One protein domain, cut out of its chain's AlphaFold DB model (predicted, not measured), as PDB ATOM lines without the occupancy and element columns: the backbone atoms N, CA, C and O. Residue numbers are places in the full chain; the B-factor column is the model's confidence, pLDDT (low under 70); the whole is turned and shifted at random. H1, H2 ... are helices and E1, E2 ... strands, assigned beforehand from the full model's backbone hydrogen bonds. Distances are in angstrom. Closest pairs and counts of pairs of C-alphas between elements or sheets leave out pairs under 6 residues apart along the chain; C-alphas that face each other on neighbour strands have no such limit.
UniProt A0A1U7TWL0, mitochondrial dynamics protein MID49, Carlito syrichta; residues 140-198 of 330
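AT A GLANCE: This is residues 140 to 198 of the 330 residues of the protein "mitochondrial dynamics protein MID49" of Carlito syrichta (UniProt A0A1U7TWL0). One long straight helix, H1, makes the length of a narrow rod, and after it the chain folds back along one side of it. This returning layer holds a small two-stranded hairpin, E1 and E2, which covers the middle of H1; the loop between the strands reaches toward the end of the helix where H1 begins, and the turn of residues 166 to 171 stands free at the other end. The printed part has 59 residues, with one named helix and two named strands in the order H1, E1, E2; the sheet, order E1 - E2, is antiparallel, and the class is mostly helix. The whole is loose, with a radius of gyration of the C-alphas of 13.3 A, and spans 44 by 16 by 14 A.

HOW THE PARTS SIT: E1, residues 177 to 179, and E2, residues 195 to 197, form an antiparallel hairpin, with 151 degrees between their directions. N 179 and O 195 are 2.7 A apart and N 197 and O 177 are 2.9 A apart, both within hydrogen-bond range. The C-alphas of Pro 178 and Leu 196 face each other at 4.5 A. H1, residues 143 to 167, has 5 pairs of C-alphas within 8 A of E1, the closest being Ala 153 and Pro 178 at 6.3 A. With E2 it has 1 such pair, Ala 157 and Leu 196 at 7.3 A. In H1 every O i to N i+4 pair is within hydrogen-bond range.

IN THESE COORDINATES: E1 and E2 each measure 6.4 A from first to last C-alpha; C-alpha 197, where E2 ends, is at (303.726, 270.170, 341.855). H1 measures 36.0 A, from C-alpha 143 at (313.870, 258.834, 323.786) to C-alpha 167 at (296.378, 286.369, 339.045).

THE WHOLE: The C-alphas farthest apart, those of Thr 140 and Glu 170, are 43.8 A apart. The printed part has no cut. The link from E1 to E2 is long, with 15 residues, and that from H1 to E1 is short, with 9. The mean pLDDT of the printed part is 85.5; residues 185 to 192 are under 70.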
ATOM      1  N   THR A 140     309.362 250.195 326.289       80.31
ATOM      2  CA  THR A 140     310.389 251.194 325.981       80.31
ATOM      3  C   THR A 140     309.799 252.313 325.130       80.31
ATOM      4  O   THR A 140     309.364 252.098 323.998       80.31
ATOM      5  N   ILE A 141     309.827 253.537 325.652       79.56
ATOM      6  CA  ILE A 141     309.372 254.716 324.913       79.56
ATOM      7  C   ILE A 141     310.555 255.282 324.125       79.56
ATOM      8  O   ILE A 141     311.647 255.434 324.683       79.56
ATOM      9  N   PRO A 142     310.366 255.689 322.860       86.25
ATOM     10  CA  PRO A 142     311.397 256.400 322.120       86.25
ATOM     11  C   PRO A 142     311.912 257.628 322.887       86.25
ATOM     12  O   PRO A 142     311.138 258.506 323.275       86.25
ATOM     13  N   ALA A 143     313.236 257.741 323.038       84.50
ATOM     14  CA  ALA A 143     313.870 258.834 323.786       84.50
ATOM     15  C   ALA A 143     313.467 260.233 323.278       84.50
ATOM     16  O   ALA A 143     313.338 261.168 324.064       84.50
ATOM     17  N   ALA A 144     313.203 260.366 321.974       87.94
ATOM     18  CA  ALA A 144     312.708 261.604 321.377       87.94
ATOM     19  C   ALA A 144     311.319 262.010 321.911       87.94
ATOM     20  O   ALA A 144     311.084 263.187 322.174       87.94
ATOM     21  N   GLN A 145     310.414 261.047 322.118       85.25
ATOM     22  CA  GLN A 145     309.084 261.311 322.678       85.25
ATOM     23  C   GLN A 145     309.171 261.680 324.162       85.25
ATOM     24  O   GLN A 145     308.485 262.600 324.599       85.25
ATOM     25  N   VAL A 146     310.061 261.029 324.918       86.00
ATOM     26  CA  VAL A 146     310.333 261.380 326.322       86.00
ATOM     27  C   VAL A 146     310.868 262.808 326.433       86.00
ATOM     28  O   VAL A 146     310.398 263.577 327.271       86.00
ATOM     29  N   ALA A 147     311.825 263.185 325.581       88.81
ATOM     30  CA  ALA A 147     312.380 264.536 325.560       88.81
ATOM     31  C   ALA A 147     311.309 265.586 325.227       88.81
ATOM     32  O   ALA A 147     311.192 266.584 325.938       88.81
ATOM     33  N   LEU A 148     310.481 265.324 324.210       90.75
ATOM     34  CA  LEU A 148     309.380 266.208 323.832       90.75
ATOM     35  C   LEU A 148     308.354 266.362 324.965       90.75
ATOM     36  O   LEU A 148     307.960 267.480 325.285       90.75
ATOM     37  N   ALA A 149     307.951 265.263 325.605       88.81
ATOM     38  CA  ALA A 149     307.005 265.299 326.718       88.81
ATOM     39  C   ALA A 149     307.552 266.104 327.908       88.81
ATOM     40  O   ALA A 149     306.826 266.912 328.488       88.81
ATOM     41  N   LYS A 150     308.843 265.940 328.237       90.00
ATOM     42  CA  LYS A 150     309.508 266.723 329.290       90.00
ATOM     43  C   LYS A 150     309.570 268.209 328.957       90.00
ATOM     44  O   LYS A 150     309.386 269.029 329.856       90.00
ATOM     45  N   GLN A 151     309.819 268.544 327.692       93.00
ATOM     46  CA  GLN A 151     309.836 269.926 327.228       93.00
ATOM     47  C   GLN A 151     308.448 270.560 327.369       93.00
ATOM     48  O   GLN A 151     308.311 271.560 328.063       93.00
ATOM     49  N   LEU A 152     307.409 269.926 326.816       93.44
ATOM     50  CA  LEU A 152     306.036 270.440 326.876       93.44
ATOM     51  C   LEU A 152     305.532 270.591 328.315       93.44
ATOM     52  O   LEU A 152     304.882 271.580 328.645       93.44
ATOM     53  N   ALA A 153     305.842 269.635 329.191       92.38
ATOM     54  CA  ALA A 153     305.496 269.738 330.604       92.38
ATOM     55  C   ALA A 153     306.215 270.906 331.301       92.38
ATOM     56  O   ALA A 153     305.617 271.568 332.151       92.38
ATOM     57  N   GLY A 154     307.467 271.186 330.927       93.69
ATOM     58  CA  GLY A 154     308.201 272.367 331.385       93.69
ATOM     59  C   GLY A 154     307.579 273.672 330.888       93.69
ATOM     60  O   GLY A 154     307.354 274.582 331.685       93.69
ATOM     61  N   ASP A 155     307.227 273.737 329.605       95.75
ATOM     62  CA  ASP A 155     306.602 274.913 328.993       95.75
ATOM     63  C   ASP A 155     305.243 275.219 329.652       95.75
ATOM     64  O   ASP A 155     304.980 276.353 330.058       95.75
ATOM     65  N   ILE A 156     304.410 274.194 329.872       95.56
ATOM     66  CA  ILE A 156     303.131 274.323 330.591       95.56
ATOM     67  C   ILE A 156     303.352 274.790 332.036       95.56
ATOM     68  O   ILE A 156     302.606 275.638 332.528       95.56
ATOM     69  N   ALA A 157     304.363 274.255 332.729       94.75
ATOM     70  CA  ALA A 157     304.676 274.663 334.097       94.75
ATOM     71  C   ALA A 157     305.051 276.151 334.178       94.75
ATOM     72  O   ALA A 157     304.602 276.841 335.095       94.75
ATOM     73  N   LEU A 158     305.824 276.655 333.209       95.31
ATOM     74  CA  LEU A 158     306.217 278.064 333.132       95.31
ATOM     75  C   LEU A 158     305.029 278.983 332.827       95.31
ATOM     76  O   LEU A 158     304.863 280.002 333.499       95.31
ATOM     77  N   GLU A 159     304.175 278.605 331.876       96.88
ATOM     78  CA  GLU A 159     302.961 279.362 331.545       96.88
ATOM     79  C   GLU A 159     302.002 279.441 332.739       96.88
ATOM     80  O   GLU A 159     301.530 280.519 333.113       96.88
ATOM     81  N   LEU A 160     301.769 278.313 333.417       94.31
ATOM     82  CA  LEU A 160     300.952 278.291 334.628       94.31
ATOM     83  C   LEU A 160     301.591 279.101 335.755       94.31
ATOM     84  O   LEU A 160     300.890 279.820 336.463       94.31
ATOM     85  N   GLN A 161     302.913 279.053 335.908       93.56
ATOM     86  CA  GLN A 161     303.601 279.867 336.902       93.56
ATOM     87  C   GLN A 161     303.430 281.369 336.633       93.56
ATOM     88  O   GLN A 161     303.165 282.134 337.565       93.56
ATOM     89  N   ALA A 162     303.562 281.802 335.379       94.19
ATOM     90  CA  ALA A 162     303.331 283.189 334.986       94.19
ATOM     91  C   ALA A 162     301.876 283.604 335.251       94.19
ATOM     92  O   ALA A 162     301.628 284.662 335.840       94.19
ATOM     93  N   TYR A 163     300.920 282.734 334.915       94.81
ATOM     94  CA  TYR A 163     299.507 282.945 335.213       94.81
ATOM     95  C   TYR A 163     299.268 283.116 336.719       94.81
ATOM     96  O   TYR A 163     298.639 284.096 337.120       94.81
ATOM     97  N   PHE A 164     299.821 282.237 337.557       92.12
ATOM     98  CA  PHE A 164     299.637 282.270 339.012       92.12
ATOM     99  C   PHE A 164     300.216 283.549 339.613       92.12
ATOM    100  O   PHE A 164     299.532 284.215 340.384       92.12
ATOM    101  N   ARG A 165     301.415 283.956 339.183       90.00
ATOM    102  CA  ARG A 165     302.026 285.228 339.606       90.00
ATOM    103  C   ARG A 165     301.201 286.448 339.201       90.00
ATOM    104  O   ARG A 165     301.168 287.425 339.937       90.00
ATOM    105  N   SER A 166     300.554 286.406 338.035       93.62
ATOM    106  CA  SER A 166     299.735 287.524 337.547       93.62
ATOM    107  C   SER A 166     298.361 287.610 338.217       93.62
ATOM    108  O   SER A 166     297.848 288.707 338.428       93.62
ATOM    109  N   LYS A 167     297.747 286.461 338.521       94.81
ATOM    110  CA  LYS A 167     296.378 286.369 339.045       94.81
ATOM    111  C   LYS A 167     296.305 286.384 340.558       94.81
ATOM    112  O   LYS A 167     295.322 286.897 341.077       94.81
ATOM    113  N   PHE A 168     297.307 285.809 341.213       91.12
ATOM    114  CA  PHE A 168     297.359 285.636 342.659       91.12
ATOM    115  C   PHE A 168     298.699 286.141 343.217       91.12
ATOM    116  O   PHE A 168     299.455 285.354 343.793       91.12
ATOM    117  N   PRO A 169     299.049 287.427 343.019       88.25
ATOM    118  CA  PRO A 169     300.295 287.990 343.546       88.25
ATOM    119  C   PRO A 169     300.378 287.938 345.080       88.25
ATOM    120  O   PRO A 169     301.473 287.948 345.637       88.25
ATOM    121  N   GLU A 170     299.237 287.878 345.762       89.00
ATOM    122  CA  GLU A 170     299.122 287.763 347.214       89.00
ATOM    123  C   GLU A 170     299.428 286.360 347.760       89.00
ATOM    124  O   GLU A 170     299.713 286.222 348.949       89.00
ATOM    125  N   LEU A 171     299.370 285.318 346.923       88.50
ATOM    126  CA  LEU A 171     299.604 283.944 347.357       88.50
ATOM    127  C   LEU A 171     301.077 283.548 347.163       88.50
ATOM    128  O   LEU A 171     301.629 283.722 346.074       88.50
ATOM    129  N   PRO A 172     301.724 282.947 348.178       88.56
ATOM    130  CA  PRO A 172     303.147 282.627 348.134       88.56
ATOM    131  C   PRO A 172     303.403 281.309 347.383       88.56
ATOM    132  O   PRO A 172     303.851 280.316 347.957       88.56
ATOM    133  N   PHE A 173     303.105 281.264 346.085       91.00
ATOM    134  CA  PHE A 173     303.428 280.103 345.254       91.00
ATOM    135  C   PHE A 173     304.927 280.049 344.930       91.00
ATOM    136  O   PHE A 173     305.518 281.019 344.450       91.00
ATOM    137  N   GLY A 174     305.540 278.888 345.157       89.38
ATOM    138  CA  GLY A 174     306.909 278.605 344.736       89.38
ATOM    139  C   GLY A 174     307.009 278.273 343.241       89.38
ATOM    140  O   GLY A 174     306.095 278.511 342.450       89.38
ATOM    141  N   ALA A 175     308.149 277.717 342.828       90.75
ATOM    142  CA  ALA A 175     308.315 277.258 341.454       90.75
ATOM    143  C   ALA A 175     307.510 275.985 341.188       90.75
ATOM    144  O   ALA A 175     307.616 275.027 341.947       90.75
ATOM    145  N   LEU A 176     306.714 275.982 340.116       91.81
ATOM    146  CA  LEU A 176     305.995 274.786 339.696       91.81
ATOM    147  C   LEU A 176     307.008 273.773 339.154       91.81
ATOM    148  O   LEU A 176     307.857 274.124 338.336       91.81
ATOM    149  N   VAL A 177     306.922 272.527 339.619       92.06
ATOM    150  CA  VAL A 177     307.875 271.470 339.255       92.06
ATOM    151  C   VAL A 177     307.122 270.315 338.597       92.06
ATOM    152  O   VAL A 177     306.318 269.660 339.270       92.06
ATOM    153  N   PRO A 178     307.341 270.047 337.298       91.50
ATOM    154  CA  PRO A 178     306.826 268.841 336.671       91.50
ATOM    155  C   PRO A 178     307.603 267.613 337.176       91.50
ATOM    156  O   PRO A 178     308.809 267.673 337.412       91.50
ATOM    157  N   GLY A 179     306.905 266.497 337.359       87.12
ATOM    158  CA  GLY A 179     307.440 265.272 337.943       87.12
ATOM    159  C   GLY A 179     306.577 264.044 337.646       87.12
ATOM    160  O   GLY A 179     305.692 264.068 336.786       87.12
ATOM    161  N   GLY A 180     306.829 262.957 338.374       82.56
ATOM    162  CA  GLY A 180     306.183 261.659 338.166       82.56
ATOM    163  C   GLY A 180     307.015 260.709 337.293       82.56
ATOM    164  O   GLY A 180     308.163 261.028 336.977       82.56
ATOM    165  N   PRO A 181     306.437 259.572 336.856       81.00
ATOM    166  CA  PRO A 181     307.184 258.460 336.253       81.00
ATOM    167  C   PRO A 181     308.097 258.865 335.087       81.00
ATOM    168  O   PRO A 181     309.249 258.441 335.025       81.00
ATOM    169  N   LEU A 182     307.638 259.798 334.241       82.06
ATOM    170  CA  LEU A 182     308.412 260.379 333.136       82.06
ATOM    171  C   LEU A 182     309.763 260.981 333.583       82.06
ATOM    172  O   LEU A 182     310.753 260.941 332.844       82.06
ATOM    173  N   TYR A 183     309.808 261.573 334.776       81.06
ATOM    174  CA  TYR A 183     310.986 262.218 335.361       81.06
ATOM    175  C   TYR A 183     311.783 261.277 336.272       81.06
ATOM    176  O   TYR A 183     313.000 261.425 336.343       81.06
ATOM    177  N   ASP A 184     311.133 260.273 336.864       81.50
ATOM    178  CA  ASP A 184     311.737 259.313 337.801       81.50
ATOM    179  C   ASP A 184     312.568 258.211 337.106       81.50
ATOM    180  O   ASP A 184     313.084 257.302 337.753       81.50
ATOM    181  N   GLY A 185     312.696 258.261 335.775       69.94
ATOM    182  CA  GLY A 185     313.426 257.260 334.985       69.94
ATOM    183  C   GLY A 185     312.664 255.944 334.801       69.94
ATOM    184  O   GLY A 185     313.171 255.023 334.161       69.94
ATOM    185  N   LEU A 186     311.435 255.871 335.315       65.12
ATOM    186  CA  LEU A 186     310.498 254.790 335.065       65.12
ATOM    187  C   LEU A 186     309.899 255.041 333.679       65.12
ATOM    188  O   LEU A 186     309.094 255.952 333.505       65.12
ATOM    189  N   GLN A 187     310.320 254.276 332.670       62.59
ATOM    190  CA  GLN A 187     309.801 254.387 331.299       62.59
ATOM    191  C   GLN A 187     308.368 253.839 331.185       62.59
ATOM    192  O   GLN A 187     308.073 252.977 330.367       62.59
ATOM    193  N   ALA A 188     307.466 254.319 332.035       56.38
ATOM    194  CA  ALA A 188     306.045 254.123 331.864       56.38
ATOM    195  C   ALA A 188     305.578 255.091 330.773       56.38
ATOM    196  O   ALA A 188     305.839 256.290 330.850       56.38
ATOM    197  N   GLY A 189     304.971 254.525 329.728       53.84
ATOM    198  CA  GLY A 189     304.471 255.178 328.518       53.84
ATOM    199  C   GLY A 189     303.718 256.501 328.695       53.84
ATOM    200  O   GLY A 189     303.435 256.967 329.793       53.84
ATOM    201  N   ALA A 190     303.181 257.004 327.582       51.81
ATOM    202  CA  ALA A 190     302.106 258.008 327.561       51.81
ATOM    203  C   ALA A 190     300.808 257.586 328.306       51.81
ATOM    204  O   ALA A 190     299.803 258.286 328.237       51.81
ATOM    205  N   ALA A 191     300.808 256.433 328.981       55.84
ATOM    206  CA  ALA A 191     299.733 255.958 329.843       55.84
ATOM    207  C   ALA A 191     299.778 256.588 331.248       55.84
ATOM    208  O   ALA A 191     298.734 256.692 331.893       55.84
ATOM    209  N   ASP A 192     300.951 257.041 331.707       67.00
ATOM    210  CA  ASP A 192     301.102 257.648 333.028       67.00
ATOM    211  C   ASP A 192     301.065 259.178 332.967       67.00
ATOM    212  O   ASP A 192     301.625 259.827 332.083       67.00
ATOM    213  N   HIS A 193     300.378 259.770 333.942       77.38
ATOM    214  CA  HIS A 193     300.162 261.210 333.997       77.38
ATOM    215  C   HIS A 193     301.433 261.927 334.464       77.38
ATOM    216  O   HIS A 193     302.023 261.565 335.488       77.38
ATOM    217  N   VAL A 194     301.807 263.005 333.770       85.06
ATOM    218  CA  VAL A 194     302.798 263.959 334.283       85.06
ATOM    219  C   VAL A 194     302.187 264.684 335.478       85.06
ATOM    220  O   VAL A 194     301.112 265.277 335.378       85.06
ATOM    221  N   ARG A 195     302.862 264.628 336.625       88.25
ATOM    222  CA  ARG A 195     302.439 265.339 337.835       88.25
ATOM    223  C   ARG A 195     303.022 266.740 337.808       88.25
ATOM    224  O   ARG A 195     304.189 266.905 337.479       88.25
ATOM    225  N   LEU A 196     302.237 267.738 338.192       92.19
ATOM    226  CA  LEU A 196     302.707 269.111 338.335       92.19
ATOM    227  C   LEU A 196     302.567 269.531 339.795       92.19
ATOM    228  O   LEU A 196     301.456 269.668 340.304       92.19
ATOM    229  N   LEU A 197     303.698 269.695 340.478       92.75
ATOM    230  CA  LEU A 197     303.726 270.170 341.855       92.75
ATOM    231  C   LEU A 197     303.570 271.687 341.868       92.75
ATOM    232  O   LEU A 197     304.333 272.398 341.215       92.75
ATOM    233  N   VAL A 198     302.604 272.169 342.647       92.81
ATOM    234  CA  VAL A 198     302.368 273.593 342.896       92.81
ATOM    235  C   VAL A 198     302.666 273.862 344.375       92.81
ATOM    236  O   VAL A 198     301.787 273.676 345.216       92.81
TER     237      VAL A 198